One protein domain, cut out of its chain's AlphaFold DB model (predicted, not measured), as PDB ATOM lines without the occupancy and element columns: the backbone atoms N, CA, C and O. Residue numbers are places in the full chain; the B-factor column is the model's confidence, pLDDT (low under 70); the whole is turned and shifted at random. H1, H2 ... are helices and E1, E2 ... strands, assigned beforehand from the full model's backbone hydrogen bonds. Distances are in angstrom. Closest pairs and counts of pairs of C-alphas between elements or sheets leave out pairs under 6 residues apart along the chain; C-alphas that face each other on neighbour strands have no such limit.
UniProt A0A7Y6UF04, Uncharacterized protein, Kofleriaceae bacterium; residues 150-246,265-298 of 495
ATOM      1  N   ARG A 150     -36.879 -34.176  10.641       92.31
ATOM      2  CA  ARG A 150     -36.246 -33.695  11.862       92.31
ATOM      3  C   ARG A 150     -37.228 -33.802  13.017       92.31
ATOM      4  O   ARG A 150     -38.345 -33.295  12.921       92.31
ATOM      5  N   LEU A 151     -36.808 -34.435  14.105       92.94
ATOM      6  CA  LEU A 151     -37.523 -34.430  15.368       92.94
ATOM      7  C   LEU A 151     -37.704 -32.994  15.863       92.94
ATOM      8  O   LEU A 151     -36.786 -32.168  15.844       92.94
ATOM      9  N   ALA A 152     -38.909 -32.716  16.323       88.75
ATOM     10  CA  ALA A 152     -39.329 -31.467  16.919       88.75
ATOM     11  C   ALA A 152     -39.959 -31.748  18.289       88.75
ATOM     12  O   ALA A 152     -40.274 -32.885  18.623       88.75
ATOM     13  N   THR A 153     -40.122 -30.692  19.090       89.12
ATOM     14  CA  THR A 153     -40.834 -30.728  20.379       89.12
ATOM     15  C   THR A 153     -40.406 -31.883  21.291       89.12
ATOM     16  O   THR A 153     -41.067 -32.907  21.387       89.12
ATOM     17  N   PHE A 154     -39.307 -31.709  22.021       93.94
ATOM     18  CA  PHE A 154     -38.838 -32.715  22.974       93.94
ATOM     19  C   PHE A 154     -39.502 -32.515  24.338       93.94
ATOM     20  O   PHE A 154     -39.321 -31.474  24.971       93.94
ATOM     21  N   THR A 155     -40.226 -33.522  24.820       95.50
ATOM     22  CA  THR A 155     -40.821 -33.537  26.167       95.50
ATOM     23  C   THR A 155     -40.456 -34.825  26.910       95.50
ATOM     24  O   THR A 155     -40.063 -35.815  26.298       95.50
ATOM     25  N   GLY A 156     -40.522 -34.812  28.243       96.38
ATOM     26  CA  GLY A 156     -40.135 -35.952  29.083       96.38
ATOM     27  C   GLY A 156     -38.702 -35.866  29.623       96.38
ATOM     28  O   GLY A 156     -38.168 -34.782  29.863       96.38
ATOM     29  N   SER A 157     -38.094 -37.021  29.877       96.81
ATOM     30  CA  SER A 157     -36.840 -37.156  30.622       96.81
ATOM     31  C   SER A 157     -35.620 -36.627  29.867       96.81
ATOM     32  O   SER A 157     -35.362 -36.992  28.721       96.81
ATOM     33  N   SER A 158     -34.782 -35.837  30.542       95.56
ATOM     34  CA  SER A 158     -33.473 -35.418  30.021       95.56
ATOM     35  C   SER A 158     -32.442 -36.550  29.981       95.56
ATOM     36  O   SER A 158     -31.389 -36.378  29.374       95.56
ATOM     37  N   LYS A 159     -32.735 -37.710  30.593       96.19
ATOM     38  CA  LYS A 159     -31.848 -38.881  30.559       96.19
ATOM     39  C   LYS A 159     -31.793 -39.564  29.200       96.19
ATOM     40  O   LYS A 159     -30.880 -40.346  28.993       96.19
ATOM     41  N   ILE A 160     -32.749 -39.304  28.313       97.56
ATOM     42  CA  ILE A 160     -32.750 -39.810  26.939       97.56
ATOM     43  C   ILE A 160     -32.353 -38.650  26.035       97.56
ATOM     44  O   ILE A 160     -32.967 -37.587  26.096       97.56
ATOM     45  N   TYR A 161     -31.358 -38.831  25.184       97.00
ATOM     46  CA  TYR A 161     -30.999 -37.908  24.116       97.00
ATOM     47  C   TYR A 161     -31.278 -38.573  22.770       97.00
ATOM     48  O   TYR A 161     -31.063 -39.771  22.625       97.00
ATOM     49  N   LEU A 162     -31.757 -37.792  21.804       96.12
ATOM     50  CA  LEU A 162     -32.043 -38.230  20.440       96.12
ATOM     51  C   LEU A 162     -31.425 -37.217  19.478       96.12
ATOM     52  O   LEU A 162     -31.509 -36.009  19.728       96.12
ATOM     53  N   THR A 163     -30.840 -37.680  18.380       93.25
ATOM     54  CA  THR A 163     -30.433 -36.809  17.281       93.25
ATOM     55  C   THR A 163     -31.670 -36.174  16.668       93.25
ATOM     56  O   THR A 163     -32.638 -36.853  16.335       93.25
ATOM     57  N   ALA A 164     -31.656 -34.847  16.522       90.56
ATOM     58  CA  ALA A 164     -32.804 -34.150  15.963       90.56
ATOM     59  C   ALA A 164     -33.000 -34.486  14.480       90.56
ATOM     60  O   ALA A 164     -34.128 -34.632  14.039       90.56
ATOM     61  N   GLU A 165     -31.933 -34.595  13.693       90.56
ATOM     62  CA  GLU A 165     -32.041 -34.990  12.287       90.56
ATOM     63  C   GLU A 165     -32.216 -36.507  12.164       90.56
ATOM     64  O   GLU A 165     -31.510 -37.267  12.830       90.56
ATOM     65  N   LEU A 166     -33.142 -36.927  11.300       94.12
ATOM     66  CA  LEU A 166     -33.265 -38.321  10.894       94.12
ATOM     67  C   LEU A 166     -32.370 -38.543   9.684       94.12
ATOM     68  O   LEU A 166     -32.530 -37.880   8.654       94.12
ATOM     69  N   THR A 167     -31.452 -39.495   9.798       94.31
ATOM     70  CA  THR A 167     -30.503 -39.805   8.730       94.31
ATOM     71  C   THR A 167     -31.073 -40.928   7.870       94.31
ATOM     72  O   THR A 167     -31.183 -42.053   8.359       94.31
ATOM     73  N   PRO A 168     -31.434 -40.686   6.597       95.94
ATOM     74  CA  PRO A 168     -31.792 -41.783   5.719       95.94
ATOM     75  C   PRO A 168     -30.559 -42.606   5.382       95.94
ATOM     76  O   PRO A 168     -29.518 -42.078   4.979       95.94
ATOM     77  N   ILE A 169     -30.702 -43.910   5.518       96.94
ATOM     78  CA  ILE A 169     -29.656 -44.911   5.321       96.94
ATOM     79  C   ILE A 169     -30.229 -46.093   4.546       96.94
ATOM     80  O   ILE A 169     -31.447 -46.241   4.460       96.94
ATOM     81  N   VAL A 170     -29.364 -46.945   4.000       97.12
ATOM     82  CA  VAL A 170     -29.807 -48.218   3.422       97.12
ATOM     83  C   VAL A 170     -29.721 -49.302   4.491       97.12
ATOM     84  O   VAL A 170     -28.630 -49.594   4.983       97.12
ATOM     85  N   TYR A 171     -30.866 -49.889   4.826       95.88
ATOM     86  CA  TYR A 171     -30.992 -51.035   5.719       95.88
ATOM     87  C   TYR A 171     -31.877 -52.096   5.065       95.88
ATOM     88  O   TYR A 171     -32.966 -51.788   4.573       95.88
ATOM     89  N   GLY A 172     -31.400 -53.341   5.001       93.62
ATOM     90  CA  GLY A 172     -32.173 -54.444   4.414       93.62
ATOM     91  C   GLY A 172     -32.597 -54.172   2.964       93.62
ATOM     92  O   GLY A 172     -33.724 -54.463   2.572       93.62
ATOM     93  N   GLY A 173     -31.728 -53.512   2.191       94.12
ATOM     94  CA  GLY A 173     -31.997 -53.133   0.800       94.12
ATOM     95  C   GLY A 173     -33.062 -52.046   0.609       94.12
ATOM     96  O   GLY A 173     -33.484 -51.798  -0.521       94.12
ATOM     97  N   THR A 174     -33.493 -51.376   1.681       94.75
ATOM     98  CA  THR A 174     -34.466 -50.275   1.638       94.75
ATOM     99  C   THR A 174     -33.935 -49.025   2.322       94.75
ATOM    100  O   THR A 174     -33.016 -49.092   3.136       94.75
ATOM    101  N   VAL A 175     -34.501 -47.864   1.982       95.50
ATOM    102  CA  VAL A 175     -34.211 -46.625   2.709       95.50
ATOM    103  C   VAL A 175     -35.094 -46.546   3.949       95.50
ATOM    104  O   VAL A 175     -36.319 -46.530   3.821       95.50
ATOM    105  N   VAL A 176     -34.453 -46.457   5.112       96.06
ATOM    106  CA  VAL A 176     -35.081 -46.191   6.416       96.06
ATOM    107  C   VAL A 176     -34.516 -44.903   7.004       96.06
ATOM    108  O   VAL A 176     -33.414 -44.481   6.643       96.06
ATOM    109  N   TYR A 177     -35.257 -44.277   7.912       96.19
ATOM    110  CA  TYR A 177     -34.875 -43.031   8.569       96.19
ATOM    111  C   TYR A 177     -34.395 -43.314   9.989       96.19
ATOM    112  O   TYR A 177     -35.205 -43.543  10.888       96.19
ATOM    113  N   ARG A 178     -33.075 -43.296  10.187       96.94
ATOM    114  CA  ARG A 178     -32.451 -43.597  11.476       96.94
ATOM    115  C   ARG A 178     -32.487 -42.398  12.413       96.94
ATOM    116  O   ARG A 178     -32.060 -41.299  12.048       96.94
ATOM    117  N   ILE A 179     -32.943 -42.647  13.632       96.50
ATOM    118  CA  ILE A 179     -32.782 -41.784  14.800       96.50
ATOM    119  C   ILE A 179     -31.726 -42.431  15.684       96.50
ATOM    120  O   ILE A 179     -31.944 -43.533  16.184       96.50
ATOM    121  N   ASP A 180     -30.619 -41.741  15.925       96.44
ATOM    122  CA  ASP A 180     -29.636 -42.186  16.903       96.44
ATOM    123  C   ASP A 180     -29.954 -41.572  18.265       96.44
ATOM    124  O   ASP A 180     -30.384 -40.421  18.384       96.44
ATOM    125  N   GLY A 181     -29.747 -42.341  19.320       96.69
ATOM    126  CA  GLY A 181     -30.018 -41.913  20.676       96.69
ATOM    127  C   GLY A 181     -28.994 -42.437  21.659       96.69
ATOM    128  O   GLY A 181     -28.308 -43.432  21.432       96.69
ATOM    129  N   HIS A 182     -28.889 -41.746  22.786       97.38
ATOM    130  CA  HIS A 182     -28.120 -42.236  23.916       97.38
ATOM    131  C   HIS A 182     -28.818 -41.921  25.231       97.38
ATOM    132  O   HIS A 182     -29.717 -41.082  25.315       97.38
ATOM    133  N   THR A 183     -28.393 -42.608  26.279       98.00
ATOM    134  CA  THR A 183     -28.910 -42.457  27.631       98.00
ATOM    135  C   THR A 183     -27.826 -41.977  28.589       98.00
ATOM    136  O   THR A 183     -26.661 -42.353  28.483       98.00
ATOM    137  N   TYR A 184     -28.201 -41.135  29.553       95.38
ATOM    138  CA  TYR A 184     -27.317 -40.721  30.646       95.38
ATOM    139  C   TYR A 184     -27.274 -41.810  31.729       95.38
ATOM    140  O   TYR A 184     -27.900 -41.684  32.788       95.38
ATOM    141  N   GLY A 185     -26.544 -42.886  31.432       94.50
ATOM    142  CA  GLY A 185     -26.353 -44.065  32.279       94.50
ATOM    143  C   GLY A 185     -26.708 -45.365  31.554       94.50
ATOM    144  O   GLY A 185     -27.425 -45.337  30.563       94.50
ATOM    145  N   ALA A 186     -26.224 -46.494  32.078       96.06
ATOM    146  CA  ALA A 186     -26.503 -47.815  31.522       96.06
ATOM    147  C   ALA A 186     -27.997 -48.174  31.647       96.06
ATOM    148  O   ALA A 186     -28.533 -48.261  32.758       96.06
ATOM    149  N   ASN A 187     -28.666 -48.376  30.516       95.38
ATOM    150  CA  ASN A 187     -30.044 -48.838  30.416       95.38
ATOM    151  C   ASN A 187     -30.103 -50.372  30.278       95.38
ATOM    152  O   ASN A 187     -29.198 -51.015  29.750       95.38
ATOM    153  N   THR A 188     -31.197 -50.967  30.747       95.31
ATOM    154  CA  THR A 188     -31.504 -52.398  30.616       95.31
ATOM    155  C   THR A 188     -32.435 -52.698  29.449       95.31
ATOM    156  O   THR A 188     -32.475 -53.845  29.008       95.31
ATOM    157  N   GLY A 189     -33.063 -51.688  28.845       94.38
ATOM    158  CA  GLY A 189     -33.825 -51.821  27.604       94.38
ATOM    159  C   GLY A 189     -34.198 -50.465  27.016       94.38
ATOM    160  O   GLY A 189     -34.271 -49.474  27.744       94.38
ATOM    161  N   VAL A 190     -34.459 -50.435  25.712       96.38
ATOM    162  CA  VAL A 190     -35.061 -49.292  25.020       96.38
ATOM    163  C   VAL A 190     -36.174 -49.824  24.132       96.38
ATOM    164  O   VAL A 190     -35.970 -50.802  23.422       96.38
ATOM    165  N   ARG A 191     -37.331 -49.170  24.172       96.00
ATOM    166  CA  ARG A 191     -38.434 -49.381  23.233       96.00
ATOM    167  C   ARG A 191     -38.887 -48.049  22.661       96.00
ATOM    168  O   ARG A 191     -38.716 -47.005  23.298       96.00
ATOM    169  N   ALA A 192     -39.467 -48.090  21.476       95.69
ATOM    170  CA  ALA A 192     -40.035 -46.930  20.818       95.69
ATOM    171  C   ALA A 192     -41.471 -47.256  20.424       95.69
ATOM    172  O   ALA A 192     -41.722 -48.333  19.908       95.69
ATOM    173  N   VAL A 193     -42.394 -46.342  20.687       93.75
ATOM    174  CA  VAL A 193     -43.824 -46.498  20.427       93.75
ATOM    175  C   VAL A 193     -44.246 -45.397  19.471       93.75
ATOM    176  O   VAL A 193     -43.975 -44.221  19.730       93.75
ATOM    177  N   LEU A 194     -44.932 -45.774  18.401       91.25
ATOM    178  CA  LEU A 194     -45.568 -44.868  17.459       91.25
ATOM    179  C   LEU A 194     -47.075 -45.117  17.469       91.25
ATOM    180  O   LEU A 194     -47.520 -46.212  17.150       91.25
ATOM    181  N   ASP A 195     -47.854 -44.104  17.853       86.12
ATOM    182  CA  ASP A 195     -49.324 -44.164  17.882       86.12
ATOM    183  C   ASP A 195     -49.879 -45.367  18.672       86.12
ATOM    184  O   ASP A 195     -50.904 -45.952  18.334       86.12
ATOM    185  N   GLY A 196     -49.191 -45.728  19.760       84.88
ATOM    186  CA  GLY A 196     -49.546 -46.858  20.625       84.88
ATOM    187  C   GLY A 196     -48.985 -48.209  20.177       84.88
ATOM    188  O   GLY A 196     -49.078 -49.162  20.943       84.88
ATOM    189  N   VAL A 197     -48.354 -48.283  19.005       84.44
ATOM    190  CA  VAL A 197     -47.731 -49.500  18.469       84.44
ATOM    191  C   VAL A 197     -46.232 -49.480  18.762       84.44
ATOM    192  O   VAL A 197     -45.538 -48.530  18.391       84.44
ATOM    193  N   ASP A 198     -45.715 -50.507  19.439       86.81
ATOM    194  CA  ASP A 198     -44.271 -50.666  19.625       86.81
ATOM    195  C   ASP A 198     -43.590 -50.897  18.259       86.81
ATOM    196  O   ASP A 198     -44.026 -51.697  17.432       86.81
ATOM    197  N   LEU A 199     -42.502 -50.174  18.019       91.00
ATOM    198  CA  LEU A 199     -41.649 -50.344  16.855       91.00
ATOM    199  C   LEU A 199     -40.724 -51.539  17.073       91.00
ATOM    200  O   LEU A 199     -40.080 -51.660  18.116       91.00
ATOM    201  N   THR A 200     -40.609 -52.382  16.054       84.81
ATOM    202  CA  THR A 200     -39.736 -53.563  16.061       84.81
ATOM    203  C   THR A 200     -38.275 -53.212  15.787       84.81
ATOM    204  O   THR A 200     -37.371 -53.878  16.283       84.81
ATOM    205  N   ASP A 201     -38.019 -52.125  15.057       90.00
ATOM    206  CA  ASP A 201     -36.684 -51.745  14.582       90.00
ATOM    207  C   ASP A 201     -35.925 -50.838  15.566       90.00
ATOM    208  O   ASP A 201     -35.372 -49.789  15.212       90.00
ATOM    209  N   VAL A 202     -35.881 -51.248  16.838       93.62
ATOM    210  CA  VAL A 202     -35.087 -50.594  17.888       93.62
ATOM    211  C   VAL A 202     -33.853 -51.434  18.182       93.62
ATOM    212  O   VAL A 202     -33.936 -52.557  18.673       93.62
ATOM    213  N   ARG A 203     -32.674 -50.874  17.916       94.56
ATOM    214  CA  ARG A 203     -31.391 -51.541  18.151       94.56
ATOM    215  C   ARG A 203     -30.649 -50.861  19.283       94.56
ATOM    216  O   ARG A 203     -30.635 -49.638  19.388       94.56
ATOM    217  N   ARG A 204     -29.993 -51.662  20.117       95.00
ATOM    218  CA  ARG A 204     -29.189 -51.187  21.241       95.00
ATOM    219  C   ARG A 204     -27.760 -51.726  21.121       95.00
ATOM    220  O   ARG A 204     -27.492 -52.808  21.645       95.00
ATOM    221  N   PRO A 205     -26.860 -51.011  20.416       92.31
ATOM    222  CA  PRO A 205     -25.472 -51.440  20.245       92.31
ATOM    223  C   PRO A 205     -24.727 -51.658  21.569       92.31
ATOM    224  O   PRO A 205     -23.881 -52.545  21.648       92.31
ATOM    225  N   ASP A 206     -25.050 -50.875  22.601       94.88
ATOM    226  CA  ASP A 206     -24.484 -51.002  23.946       94.88
ATOM    227  C   ASP A 206     -25.448 -50.481  25.026       94.88
ATOM    228  O   ASP A 206     -26.547 -50.016  24.743       94.88
ATOM    229  N   ASP A 207     -25.063 -50.557  26.298       95.38
ATOM    230  CA  ASP A 207     -25.920 -50.161  27.418       95.38
ATOM    231  C   ASP A 207     -26.216 -48.653  27.496       95.38
ATOM    232  O   ASP A 207     -27.024 -48.240  28.323       95.38
ATOM    233  N   THR A 208     -25.639 -47.813  26.640       97.31
ATOM    234  CA  THR A 208     -25.890 -46.366  26.614       97.31
ATOM    235  C   THR A 208     -26.447 -45.864  25.293       97.31
ATOM    236  O   THR A 208     -27.229 -44.914  25.319       97.31
ATOM    237  N   ASN A 209     -26.109 -46.492  24.170       97.56
ATOM    238  CA  ASN A 209     -26.468 -46.061  22.825       97.56
ATOM    239  C   ASN A 209     -27.571 -46.938  22.238       97.56
ATOM    240  O   ASN A 209     -27.621 -48.150  22.454       97.56
ATOM    241  N   PHE A 210     -28.449 -46.323  21.457       97.44
ATOM    242  CA  PHE A 210     -29.506 -47.009  20.729       97.44
ATOM    243  C   PHE A 210     -29.807 -46.287  19.417       97.44
ATOM    244  O   PHE A 210     -29.453 -45.125  19.232       97.44
ATOM    245  N   SER A 211     -30.481 -46.975  18.511       97.31
ATOM    246  CA  SER A 211     -30.964 -46.415  17.255       97.31
ATOM    247  C   SER A 211     -32.364 -46.934  16.965       97.31
ATOM    248  O   SER A 211     -32.648 -48.107  17.213       97.31
ATOM    249  N   ILE A 212     -33.218 -46.072  16.432       97.38
ATOM    250  CA  ILE A 212     -34.579 -46.395  16.005       97.38
ATOM    251  C   ILE A 212     -34.621 -46.163  14.502       97.38
ATOM    252  O   ILE A 212     -34.369 -45.042  14.055       97.38
ATOM    253  N   ASP A 213     -34.920 -47.201  13.731       96.62
ATOM    254  CA  ASP A 213     -35.084 -47.072  12.288       96.62
ATOM    255  C   ASP A 213     -36.574 -46.970  11.963       96.62
ATOM    256  O   ASP A 213     -37.367 -47.820  12.352       96.62
ATOM    257  N   LEU A 214     -36.967 -45.896  11.277       95.38
ATOM    258  CA  LEU A 214     -38.343 -45.704  10.832       95.38
ATOM    259  C   LEU A 214     -38.466 -46.068   9.358       95.38
ATOM    260  O   LEU A 214     -37.732 -45.538   8.514       95.38
ATOM    261  N   SER A 215     -39.442 -46.909   9.029       93.00
ATOM    262  CA  SER A 215     -39.864 -47.087   7.644       93.00
ATOM    263  C   SER A 215     -40.401 -45.763   7.079       93.00
ATOM    264  O   SER A 215     -40.801 -44.870   7.840       93.00
ATOM    265  N   PRO A 216     -40.442 -45.594   5.747       89.88
ATOM    266  CA  PRO A 216     -41.038 -44.403   5.158       89.88
ATOM    267  C   PRO A 216     -42.466 -44.145   5.621       89.88
ATOM    268  O   PRO A 216     -42.775 -43.023   6.011       89.88
ATOM    269  N   ASP A 217     -43.302 -45.176   5.671       89.06
ATOM    270  CA  ASP A 217     -44.694 -45.028   6.090       89.06
ATOM    271  C   ASP A 217     -44.803 -44.608   7.561       89.06
ATOM    272  O   ASP A 217     -45.594 -43.723   7.887       89.06
ATOM    273  N   GLN A 218     -43.949 -45.146   8.441       92.00
ATOM    274  CA  GLN A 218     -43.875 -44.726   9.848       92.00
ATOM    275  C   GLN A 218     -43.424 -43.265   9.977       92.00
ATOM    276  O   GLN A 218     -44.037 -42.486  10.711       92.00
ATOM    277  N   ALA A 219     -42.391 -42.853   9.235       91.25
ATOM    278  CA  ALA A 219     -41.927 -41.467   9.224       91.25
ATOM    279  C   ALA A 219     -43.009 -40.509   8.686       91.25
ATOM    280  O   ALA A 219     -43.219 -39.430   9.240       91.25
ATOM    281  N   TYR A 220     -43.756 -40.891   7.649       86.88
ATOM    282  CA  TYR A 220     -44.867 -40.077   7.144       86.88
ATOM    283  C   TYR A 220     -46.075 -40.044   8.079       86.88
ATOM    284  O   TYR A 220     -46.704 -38.988   8.204       86.88
ATOM    285  N   GLY A 221     -46.375 -41.147   8.764       86.00
ATOM    286  CA  GLY A 221     -47.375 -41.191   9.833       86.00
ATOM    287  C   GLY A 221     -47.034 -40.208  10.955       86.00
ATOM    288  O   GLY A 221     -47.856 -39.364  11.322       86.00
ATOM    289  N   LEU A 222     -45.772 -40.206  11.394       87.62
ATOM    290  CA  LEU A 222     -45.231 -39.256  12.371       87.62
ATOM    291  C   LEU A 222     -45.364 -37.796  11.924       87.62
ATOM    292  O   LEU A 222     -45.810 -36.951  12.699       87.62
ATOM    293  N   LEU A 223     -45.038 -37.490  10.664       87.06
ATOM    294  CA  LEU A 223     -45.226 -36.147  10.094       87.06
ATOM    295  C   LEU A 223     -46.693 -35.705  10.076       87.06
ATOM    296  O   LEU A 223     -46.974 -34.505  10.007       87.06
ATOM    297  N   ALA A 224     -47.633 -36.654  10.059       83.81
ATOM    298  CA  ALA A 224     -49.039 -36.342   9.943       83.81
ATOM    299  C   ALA A 224     -49.607 -35.798  11.251       83.81
ATOM    300  O   ALA A 224     -50.085 -34.659  11.233       83.81
ATOM    301  N   ARG A 225     -49.600 -36.607  12.323       71.69
ATOM    302  CA  ARG A 225     -50.110 -36.277  13.676       71.69
ATOM    303  C   ARG A 225     -49.552 -37.191  14.789       71.69
ATOM    304  O   ARG A 225     -50.172 -37.261  15.846       71.69
ATOM    305  N   GLY A 226     -48.441 -37.887  14.552       77.69
ATOM    306  CA  GLY A 226     -47.916 -38.868  15.503       77.69
ATOM    307  C   GLY A 226     -46.911 -38.280  16.493       77.69
ATOM    308  O   GLY A 226     -46.129 -37.387  16.149       77.69
ATOM    309  N   ASP A 227     -46.895 -38.846  17.699       89.56
ATOM    310  CA  ASP A 227     -45.814 -38.673  18.669       89.56
ATOM    311  C   ASP A 227     -44.996 -39.969  18.707       89.56
ATOM    312  O   ASP A 227     -45.542 -41.057  18.902       89.56
ATOM    313  N   LEU A 228     -43.674 -39.859  18.578       94.94
ATOM    314  CA  LEU A 228     -42.766 -40.962  18.875       94.94
ATOM    315  C   LEU A 228     -42.448 -40.922  20.371       94.94
ATOM    316  O   LEU A 228     -41.830 -39.969  20.859       94.94
ATOM    317  N   GLN A 229     -42.843 -41.960  21.102       96.94
ATOM    318  CA  GLN A 229     -42.480 -42.134  22.503       96.94
ATOM    319  C   GLN A 229     -41.317 -43.119  22.621       96.94
ATOM    320  O   GLN A 229     -41.444 -44.292  22.298       96.94
ATOM    321  N   VAL A 230     -40.185 -42.657  23.139       97.62
ATOM    322  CA  VAL A 230     -39.013 -43.483  23.437       97.62
ATOM    323  C   VAL A 230     -38.970 -43.752  24.930       97.62
ATOM    324  O   VAL A 230     -38.997 -42.817  25.730       97.62
ATOM    325  N   ILE A 231     -38.888 -45.019  25.315       97.94
ATOM    326  CA  ILE A 231     -38.926 -45.460  26.709       97.94
ATOM    327  C   ILE A 231     -37.659 -46.255  26.981       97.94
ATOM    328  O   ILE A 231     -37.405 -47.272  26.339       97.94
ATOM    329  N   ALA A 232     -36.868 -45.789  27.942       97.62
ATOM    330  CA  ALA A 232     -35.646 -46.445  28.378       97.62
ATOM    331  C   ALA A 232     -35.826 -46.995  29.798       97.62
ATOM    332  O   ALA A 232     -36.236 -46.278  30.716       97.62
ATOM    333  N   SER A 233     -35.492 -48.266  29.978       97.69
ATOM    334  CA  SER A 233     -35.541 -48.972  31.256       97.69
ATOM    335  C   SER A 233     -34.184 -48.902  31.944       97.69
ATOM    336  O   SER A 233     -33.157 -49.130  31.316       97.69
ATOM    337  N   PHE A 234     -34.167 -48.607  33.241       96.00
ATOM    338  CA  PHE A 234     -32.965 -48.625  34.078       96.00
ATOM    339  C   PHE A 234     -33.207 -49.525  35.293       96.00
ATOM    340  O   PHE A 234     -34.364 -49.735  35.669       96.00
ATOM    341  N   PRO A 235     -32.153 -49.969  36.005       95.06
ATOM    342  CA  PRO A 235     -32.321 -50.701  37.264       95.06
ATOM    343  C   PRO A 235     -33.141 -49.937  38.318       95.06
ATOM    344  O   PRO A 235     -33.743 -50.535  39.202       95.06
ATOM    345  N   THR A 236     -33.175 -48.603  38.226       93.31
ATOM    346  CA  THR A 236     -33.919 -47.717  39.133       93.31
ATOM    347  C   THR A 236     -35.350 -47.407  38.674       93.31
ATOM    348  O   THR A 236     -36.022 -46.619  39.333       93.31
ATOM    349  N   GLY A 237     -35.796 -47.945  37.534       94.75
ATOM    350  CA  GLY A 237     -37.099 -47.662  36.920       94.75
ATOM    351  C   GLY A 237     -37.004 -47.124  35.488       94.75
ATOM    352  O   GLY A 237     -35.927 -46.754  35.016       94.75
ATOM    353  N   GLY A 238     -38.140 -47.094  34.788       94.94
ATOM    354  CA  GLY A 238     -38.245 -46.578  33.422       94.94
ATOM    355  C   GLY A 238     -38.373 -45.056  33.359       94.94
ATOM    356  O   GLY A 238     -38.901 -44.420  34.272       94.94
ATOM    357  N   VAL A 239     -37.896 -44.468  32.266       97.69
ATOM    358  CA  VAL A 239     -38.129 -43.064  31.904       97.69
ATOM    359  C   VAL A 239     -38.517 -42.983  30.437       97.69
ATOM    360  O   VAL A 239     -38.087 -43.813  29.639       97.69
ATOM    361  N   ASP A 240     -39.286 -41.965  30.071       97.81
ATOM    362  CA  ASP A 240     -39.725 -41.769  28.696       97.81
ATOM    363  C   ASP A 240     -39.412 -40.368  28.167       97.81
ATOM    364  O   ASP A 240     -39.195 -39.410  28.919       97.81
ATOM    365  N   LYS A 241     -39.349 -40.266  26.844       97.44
ATOM    366  CA  LYS A 241     -39.197 -39.032  26.081       97.44
ATOM    367  C   LYS A 241     -40.135 -39.086  24.884       97.44
ATOM    368  O   LYS A 241     -40.156 -40.079  24.168       97.44
ATOM    369  N   ARG A 242     -40.888 -38.013  24.663       96.50
ATOM    370  CA  ARG A 242     -41.792 -37.862  23.519       96.50
ATOM    371  C   ARG A 242     -41.280 -36.787  22.584       96.50
ATOM    372  O   ARG A 242     -40.793 -35.749  23.045       96.50
ATOM    373  N   VAL A 243     -41.391 -37.060  21.293       95.31
ATOM    374  CA  VAL A 243     -40.969 -36.169  20.213       95.31
ATOM    375  C   VAL A 243     -41.990 -36.198  19.086       95.31
ATOM    376  O   VAL A 243     -42.615 -37.225  18.838       95.31
ATOM    377  N   THR A 244     -42.128 -35.081  18.385       92.62
ATOM    378  CA  THR A 244     -42.879 -35.016  17.127       92.62
ATOM    379  C   THR A 244     -41.911 -35.019  15.953       92.62
ATOM    380  O   THR A 244     -40.706 -34.831  16.133       92.62
ATOM    381  N   LEU A 245     -42.410 -35.205  14.734       92.31
ATOM    382  CA  LEU A 245     -41.593 -35.114  13.527       92.31
ATOM    383  C   LEU A 245     -42.034 -33.929  12.666       92.31
ATOM    384  O   LEU A 245     -43.221 -33.669  12.481       92.31
ATOM    385  N   GLY A 246     -41.059 -33.208  12.125       91.69
ATOM    386  CA  GLY A 246     -41.254 -32.187  11.107       91.69
ATOM    387  C   GLY A 246     -40.299 -32.391   9.938       91.69
ATOM    388  O   GLY A 246     -39.454 -33.282   9.941       91.69
ATOM    389  N   PRO A 265     -24.920 -34.904  -9.745       92.12
ATOM    390  CA  PRO A 265     -25.548 -36.074  -9.156       92.12
ATOM    391  C   PRO A 265     -24.534 -36.882  -8.330       92.12
ATOM    392  O   PRO A 265     -23.381 -37.041  -8.754       92.12
ATOM    393  N   PRO A 266     -24.929 -37.419  -7.165       93.00
ATOM    394  CA  PRO A 266     -24.058 -38.274  -6.375       93.00
ATOM    395  C   PRO A 266     -23.530 -39.442  -7.209       93.00
ATOM    396  O   PRO A 266     -24.278 -40.132  -7.896       93.00
ATOM    397  N   THR A 267     -22.222 -39.673  -7.129       96.25
ATOM    398  CA  THR A 267     -21.552 -40.806  -7.773       96.25
ATOM    399  C   THR A 267     -20.987 -41.746  -6.718       96.25
ATOM    400  O   THR A 267     -20.723 -41.342  -5.580       96.25
ATOM    401  N   CYS A 268     -20.774 -43.012  -7.088       97.94
ATOM    402  CA  CYS A 268     -20.077 -43.956  -6.223       97.94
ATOM    403  C   CYS A 268     -18.613 -43.546  -6.040       97.94
ATOM    404  O   CYS A 268     -17.738 -43.882  -6.844       97.94
ATOM    405  N   THR A 269     -18.335 -42.801  -4.974       97.81
ATOM    406  CA  THR A 269     -16.968 -42.383  -4.664       97.81
ATOM    407  C   THR A 269     -16.112 -43.591  -4.284       97.81
ATOM    408  O   THR A 269     -16.604 -44.571  -3.721       97.81
ATOM    409  N   SER A 270     -14.799 -43.514  -4.516       98.12
ATOM    410  CA  SER A 270     -13.867 -44.573  -4.101       98.12
ATOM    411  C   SER A 270     -13.897 -44.828  -2.589       98.12
ATOM    412  O   SER A 270     -13.726 -45.969  -2.166       98.12
ATOM    413  N   THR A 271     -14.156 -43.793  -1.781       98.12
ATOM    414  CA  THR A 271     -14.262 -43.904  -0.317       98.12
ATOM    415  C   THR A 271     -15.510 -44.684   0.087       98.12
ATOM    416  O   THR A 271     -15.394 -45.670   0.810       98.12
ATOM    417  N   THR A 272     -16.687 -44.308  -0.430       98.25
ATOM    418  CA  THR A 272     -17.941 -45.033  -0.164       98.25
ATOM    419  C   THR A 272     -17.850 -46.471  -0.659       98.25
ATOM    420  O   THR A 272     -18.156 -47.395   0.088       98.25
ATOM    421  N   ARG A 273     -17.334 -46.680  -1.877       98.44
ATOM    422  CA  ARG A 273     -17.124 -48.019  -2.438       98.44
ATOM    423  C   ARG A 273     -16.218 -48.881  -1.562       98.44
ATOM    424  O   ARG A 273     -16.539 -50.038  -1.321       98.44
ATOM    425  N   SER A 274     -15.096 -48.331  -1.096       98.38
ATOM    426  CA  SER A 274     -14.147 -49.070  -0.253       98.38
ATOM    427  C   SER A 274     -14.735 -49.393   1.118       98.38
ATOM    428  O   SER A 274     -14.506 -50.487   1.616       98.38
ATOM    429  N   CYS A 275     -15.517 -48.477   1.703       98.62
ATOM    430  CA  CYS A 275     -16.252 -48.751   2.938       98.62
ATOM    431  C   CYS A 275     -17.225 -49.917   2.749       98.62
ATOM    432  O   CYS A 275     -17.171 -50.880   3.506       98.62
ATOM    433  N   LEU A 276     -18.050 -49.864   1.698       98.44
ATOM    434  CA  LEU A 276     -19.031 -50.904   1.396       98.44
ATOM    435  C   LEU A 276     -18.358 -52.264   1.188       98.44
ATOM    436  O   LEU A 276     -18.758 -53.242   1.801       98.44
ATOM    437  N   LEU A 277     -17.284 -52.332   0.398       97.81
ATOM    438  CA  LEU A 277     -16.531 -53.576   0.185       97.81
ATOM    439  C   LEU A 277     -15.795 -54.085   1.439       97.81
ATOM    440  O   LEU A 277     -15.335 -55.224   1.442       97.81
ATOM    441  N   GLY A 278     -15.649 -53.250   2.471       97.94
ATOM    442  CA  GLY A 278     -15.057 -53.620   3.755       97.94
ATOM    443  C   GLY A 278     -16.058 -54.168   4.776       97.94
ATOM    444  O   GLY A 278     -15.627 -54.661   5.818       97.94
ATOM    445  N   LEU A 279     -17.367 -54.084   4.509       97.62
ATOM    446  CA  LEU A 279     -18.389 -54.679   5.370       97.62
ATOM    447  C   LEU A 279     -18.399 -56.207   5.217       97.62
ATOM    448  O   LEU A 279     -18.014 -56.753   4.183       97.62
ATOM    449  N   ALA A 280     -18.827 -56.901   6.271       97.06
ATOM    450  CA  ALA A 280     -18.919 -58.357   6.266       97.06
ATOM    451  C   ALA A 280     -19.959 -58.855   5.246       97.06
ATOM    452  O   ALA A 280     -20.945 -58.170   4.963       97.06
ATOM    453  N   ASP A 281     -19.769 -60.074   4.735       95.25
ATOM    454  CA  ASP A 281     -20.830 -60.739   3.977       95.25
ATOM    455  C   ASP A 281     -22.073 -60.919   4.864       95.25
ATOM    456  O   ASP A 281     -21.958 -61.143   6.069       95.25
ATOM    457  N   GLY A 282     -23.260 -60.765   4.280       94.38
ATOM    458  CA  GLY A 282     -24.516 -60.718   5.032       94.38
ATOM    459  C   GLY A 282     -24.859 -59.356   5.652       94.38
ATOM    460  O   GLY A 282     -25.929 -59.229   6.238       94.38
ATOM    461  N   ALA A 283     -24.012 -58.322   5.534       96.44
ATOM    462  CA  ALA A 283     -24.312 -57.016   6.123       96.44
ATOM    463  C   ALA A 283     -25.574 -56.374   5.513       96.44
ATOM    464  O   ALA A 283     -25.627 -56.083   4.316       96.44
ATOM    465  N   LEU A 284     -26.575 -56.116   6.364       95.62
ATOM    466  CA  LEU A 284     -27.831 -55.455   5.989       95.62
ATOM    467  C   LEU A 284     -27.814 -53.946   6.249       95.62
ATOM    468  O   LEU A 284     -28.496 -53.208   5.544       95.62
ATOM    469  N   ASP A 285     -27.048 -53.491   7.244       96.56
ATOM    470  CA  ASP A 285     -26.924 -52.081   7.613       96.56
ATOM    471  C   ASP A 285     -25.744 -51.430   6.893       96.56
ATOM    472  O   ASP A 285     -24.582 -51.723   7.184       96.56
ATOM    473  N   LEU A 286     -26.043 -50.522   5.968       97.75
ATOM    474  CA  LEU A 286     -25.035 -49.793   5.200       97.75
ATOM    475  C   LEU A 286     -24.860 -48.349   5.689       97.75
ATOM    476  O   LEU A 286     -24.065 -47.602   5.112       97.75
ATOM    477  N   GLY A 287     -25.564 -47.945   6.754       96.38
ATOM    478  CA  GLY A 287     -25.541 -46.578   7.283       96.38
ATOM    479  C   GLY A 287     -24.155 -46.126   7.750       96.38
ATOM    480  O   GLY A 287     -23.812 -44.952   7.628       96.38
ATOM    481  N   GLY A 288     -23.304 -47.065   8.181       96.25
ATOM    482  CA  GLY A 288     -21.907 -46.786   8.540       96.25
ATOM    483  C   GLY A 288     -21.042 -46.285   7.374       96.25
ATOM    484  O   GLY A 288     -20.013 -45.654   7.607       96.25
ATOM    485  N   CYS A 289     -21.463 -46.511   6.124       97.75
ATOM    486  CA  CYS A 289     -20.770 -46.031   4.923       97.75
ATOM    487  C   CYS A 289     -21.328 -44.717   4.360       97.75
ATOM    488  O   CYS A 289     -20.795 -44.196   3.371       97.75
ATOM    489  N   GLY A 290     -22.356 -44.156   4.999       95.81
ATOM    490  CA  GLY A 290     -22.918 -42.845   4.693       95.81
ATOM    491  C   GLY A 290     -24.433 -42.856   4.497       95.81
ATOM    492  O   GLY A 290     -25.105 -43.874   4.626       95.81
ATOM    493  N   GLU A 291     -24.963 -41.681   4.159       95.56
ATOM    494  CA  GLU A 291     -26.385 -41.492   3.865       95.56
ATOM    495  C   GLU A 291     -26.826 -42.306   2.638       95.56
ATOM    496  O   GLU A 291     -26.052 -42.508   1.693       95.56
ATOM    497  N   ALA A 292     -28.105 -42.685   2.616       96.12
ATOM    498  CA  ALA A 292     -28.703 -43.534   1.592       96.12
ATOM    499  C   ALA A 292     -28.399 -43.069   0.166       96.12
ATOM    500  O   ALA A 292     -28.041 -43.882  -0.677       96.12
ATOM    501  N   ILE A 293     -28.470 -41.764  -0.104       94.94
ATOM    502  CA  ILE A 293     -28.222 -41.213  -1.441       94.94
ATOM    503  C   ILE A 293     -26.796 -41.488  -1.950       94.94
ATOM    504  O   ILE A 293     -26.598 -41.775  -3.128       94.94
ATOM    505  N   LYS A 294     -25.794 -41.453  -1.062       95.56
ATOM    506  CA  LYS A 294     -24.392 -41.728  -1.416       95.56
ATOM    507  C   LYS A 294     -24.144 -43.222  -1.563       95.56
ATOM    508  O   LYS A 294     -23.402 -43.633  -2.449       95.56
ATOM    509  N   VAL A 295     -24.762 -44.023  -0.697       97.50
ATOM    510  CA  VAL A 295     -24.663 -45.486  -0.733       97.50
ATOM    511  C   VAL A 295     -25.345 -46.042  -1.986       97.50
ATOM    512  O   VAL A 295     -24.729 -46.803  -2.726       97.50
ATOM    513  N   ASN A 296     -26.562 -45.595  -2.295       96.44
ATOM    514  CA  ASN A 296     -27.314 -46.022  -3.477       96.44
ATOM    515  C   ASN A 296     -26.658 -45.590  -4.793       96.44
ATOM    516  O   ASN A 296     -26.816 -46.280  -5.794       96.44
ATOM    517  N   ALA A 297     -25.851 -44.524  -4.805       96.75
ATOM    518  CA  ALA A 297     -25.046 -44.170  -5.976       96.75
ATOM    519  C   ALA A 297     -24.021 -45.260  -6.364       96.75
ATOM    520  O   ALA A 297     -23.481 -45.231  -7.470       96.75
ATOM    521  N   CYS A 298     -23.743 -46.219  -5.468       98.00
ATOM    522  CA  CYS A 298     -22.918 -47.399  -5.724       98.00
ATOM    523  C   CYS A 298     -23.692 -48.631  -6.211       98.00
ATOM    524  O   CYS A 298     -23.053 -49.611  -6.612       98.00
TER     525      CYS A 298
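This is residues 150 to 246 and 265 to 298 of the 495 residues of an uncharacterized protein of Kofleriaceae bacterium (UniProt A0A7Y6UF04). Two strongly twisted antiparallel sheets, E1 E8 E7 E5 and E2 E3 E4 E6, lie partly face to face as a sandwich, and one helix, H1, packs at one end on strands of both. The hairpin of E3 and E4 reaches out of the sandwich to a small lobe of loops with two short helices, H2 and H3, of which H3 packs on E3. The printed part has 131 residues, with three named helices and eight named strands in the order E1 E2 E3 E4 E5 E6 H1 E7 E8 H2 H3; the class is mixed, helices and strands. The first sheet runs E1, E8, E7, E5, while the second is branched, with E4 neighbour to E2, E3 and E6. The whole is compact, with a radius of gyration of the C-alphas of 15.7 A, and the C-alphas span 46 by 33 by 21 A.

E1, residues 150 to 156, is an edge strand and the antiparallel neighbour of E8, residues 237 to 246; N 152 and O 244 are 2.8 A apart, within hydrogen-bond range. E2, residues 160 to 162, is antiparallel to E4, residues 174 to 183, with N 161 and O 182 at 2.8 A. E3, residues 167 to 171, forms a hairpin with E4, with N 169 and O 176 at 3.0 A. E2 and E3 lie on one side of E4, beside residues 180 to 183 and 174 to 178; E6, residues 209 to 214, lies on the other side, with N 179 and O 212 at 2.8 A. E5, residues 189 to 194, is the other edge strand of the first sheet, antiparallel to E7, residues 227 to 234, with N 193 and O 229 at 2.8 A. E7 and E8 form a hairpin, with N 230 and O 241 at 2.8 A. In the sandwich, two sheets face to face, the facing parts are 10.0 A centre to centre, with the strands of the one at 38 degrees to those of the other. Between the sheets, the closest C-alphas of E2 and E8 are those of Ile 160 and Lys 241, 6.6 A apart. H1, residues 216 to 225, is on the first sheet and at the sheet's level, at a height of 0.3 A; its closest C-alphas to E8 are those of Leu 223 and Leu 245, 5.1 A apart. H1 is also on the branched sheet, at a height of 10.9 A, and only just stands up from it, rising 42 degrees. H3, residues 292 to 296, is on the branched sheet at a height of 6.6 A; the C-alphas of Ile 169 and Ala 292, the closest of E3 and H3, are 4.1 A apart. H2, residues 270 to 277, is on neither sheet and is close to H3 but not clearly touching, with the closest C-alphas, Thr 272 and Val 295, 6.8 A apart. In H1, H2 and H3 every O i to N i+4 pair is within hydrogen-bond range.

E1 begins at C-alpha 150, (-36.246, -33.695, 11.862), and measures 17.8 A. E2 and E3 are short, at 6.7 A and 11.6 A, and E4 measures 27.7 A. E5 measures 17.0 A, E6 16.9 A and H1 14.9 A. E7 measures 22.4 A, and E8 measures 30.4 A, ending at C-alpha 246, (-41.254, -32.187, 11.107). H2 measures 10.3 A, and H3 measures 5.8 A, ending at C-alpha 296, (-27.314, -46.022, -3.477).

The two C-alphas farthest apart, those of Thr 236 and Pro 265, are 50.4 A apart. Residues 247 to 264 are not printed, and C-alphas 246 and 265 across this cut are 25.9 A apart. The links E5 to E6 and H2 to H3 are long, with 14 residues each. The mean pLDDT of the printed part is 94.3, and no printed residue is under 70.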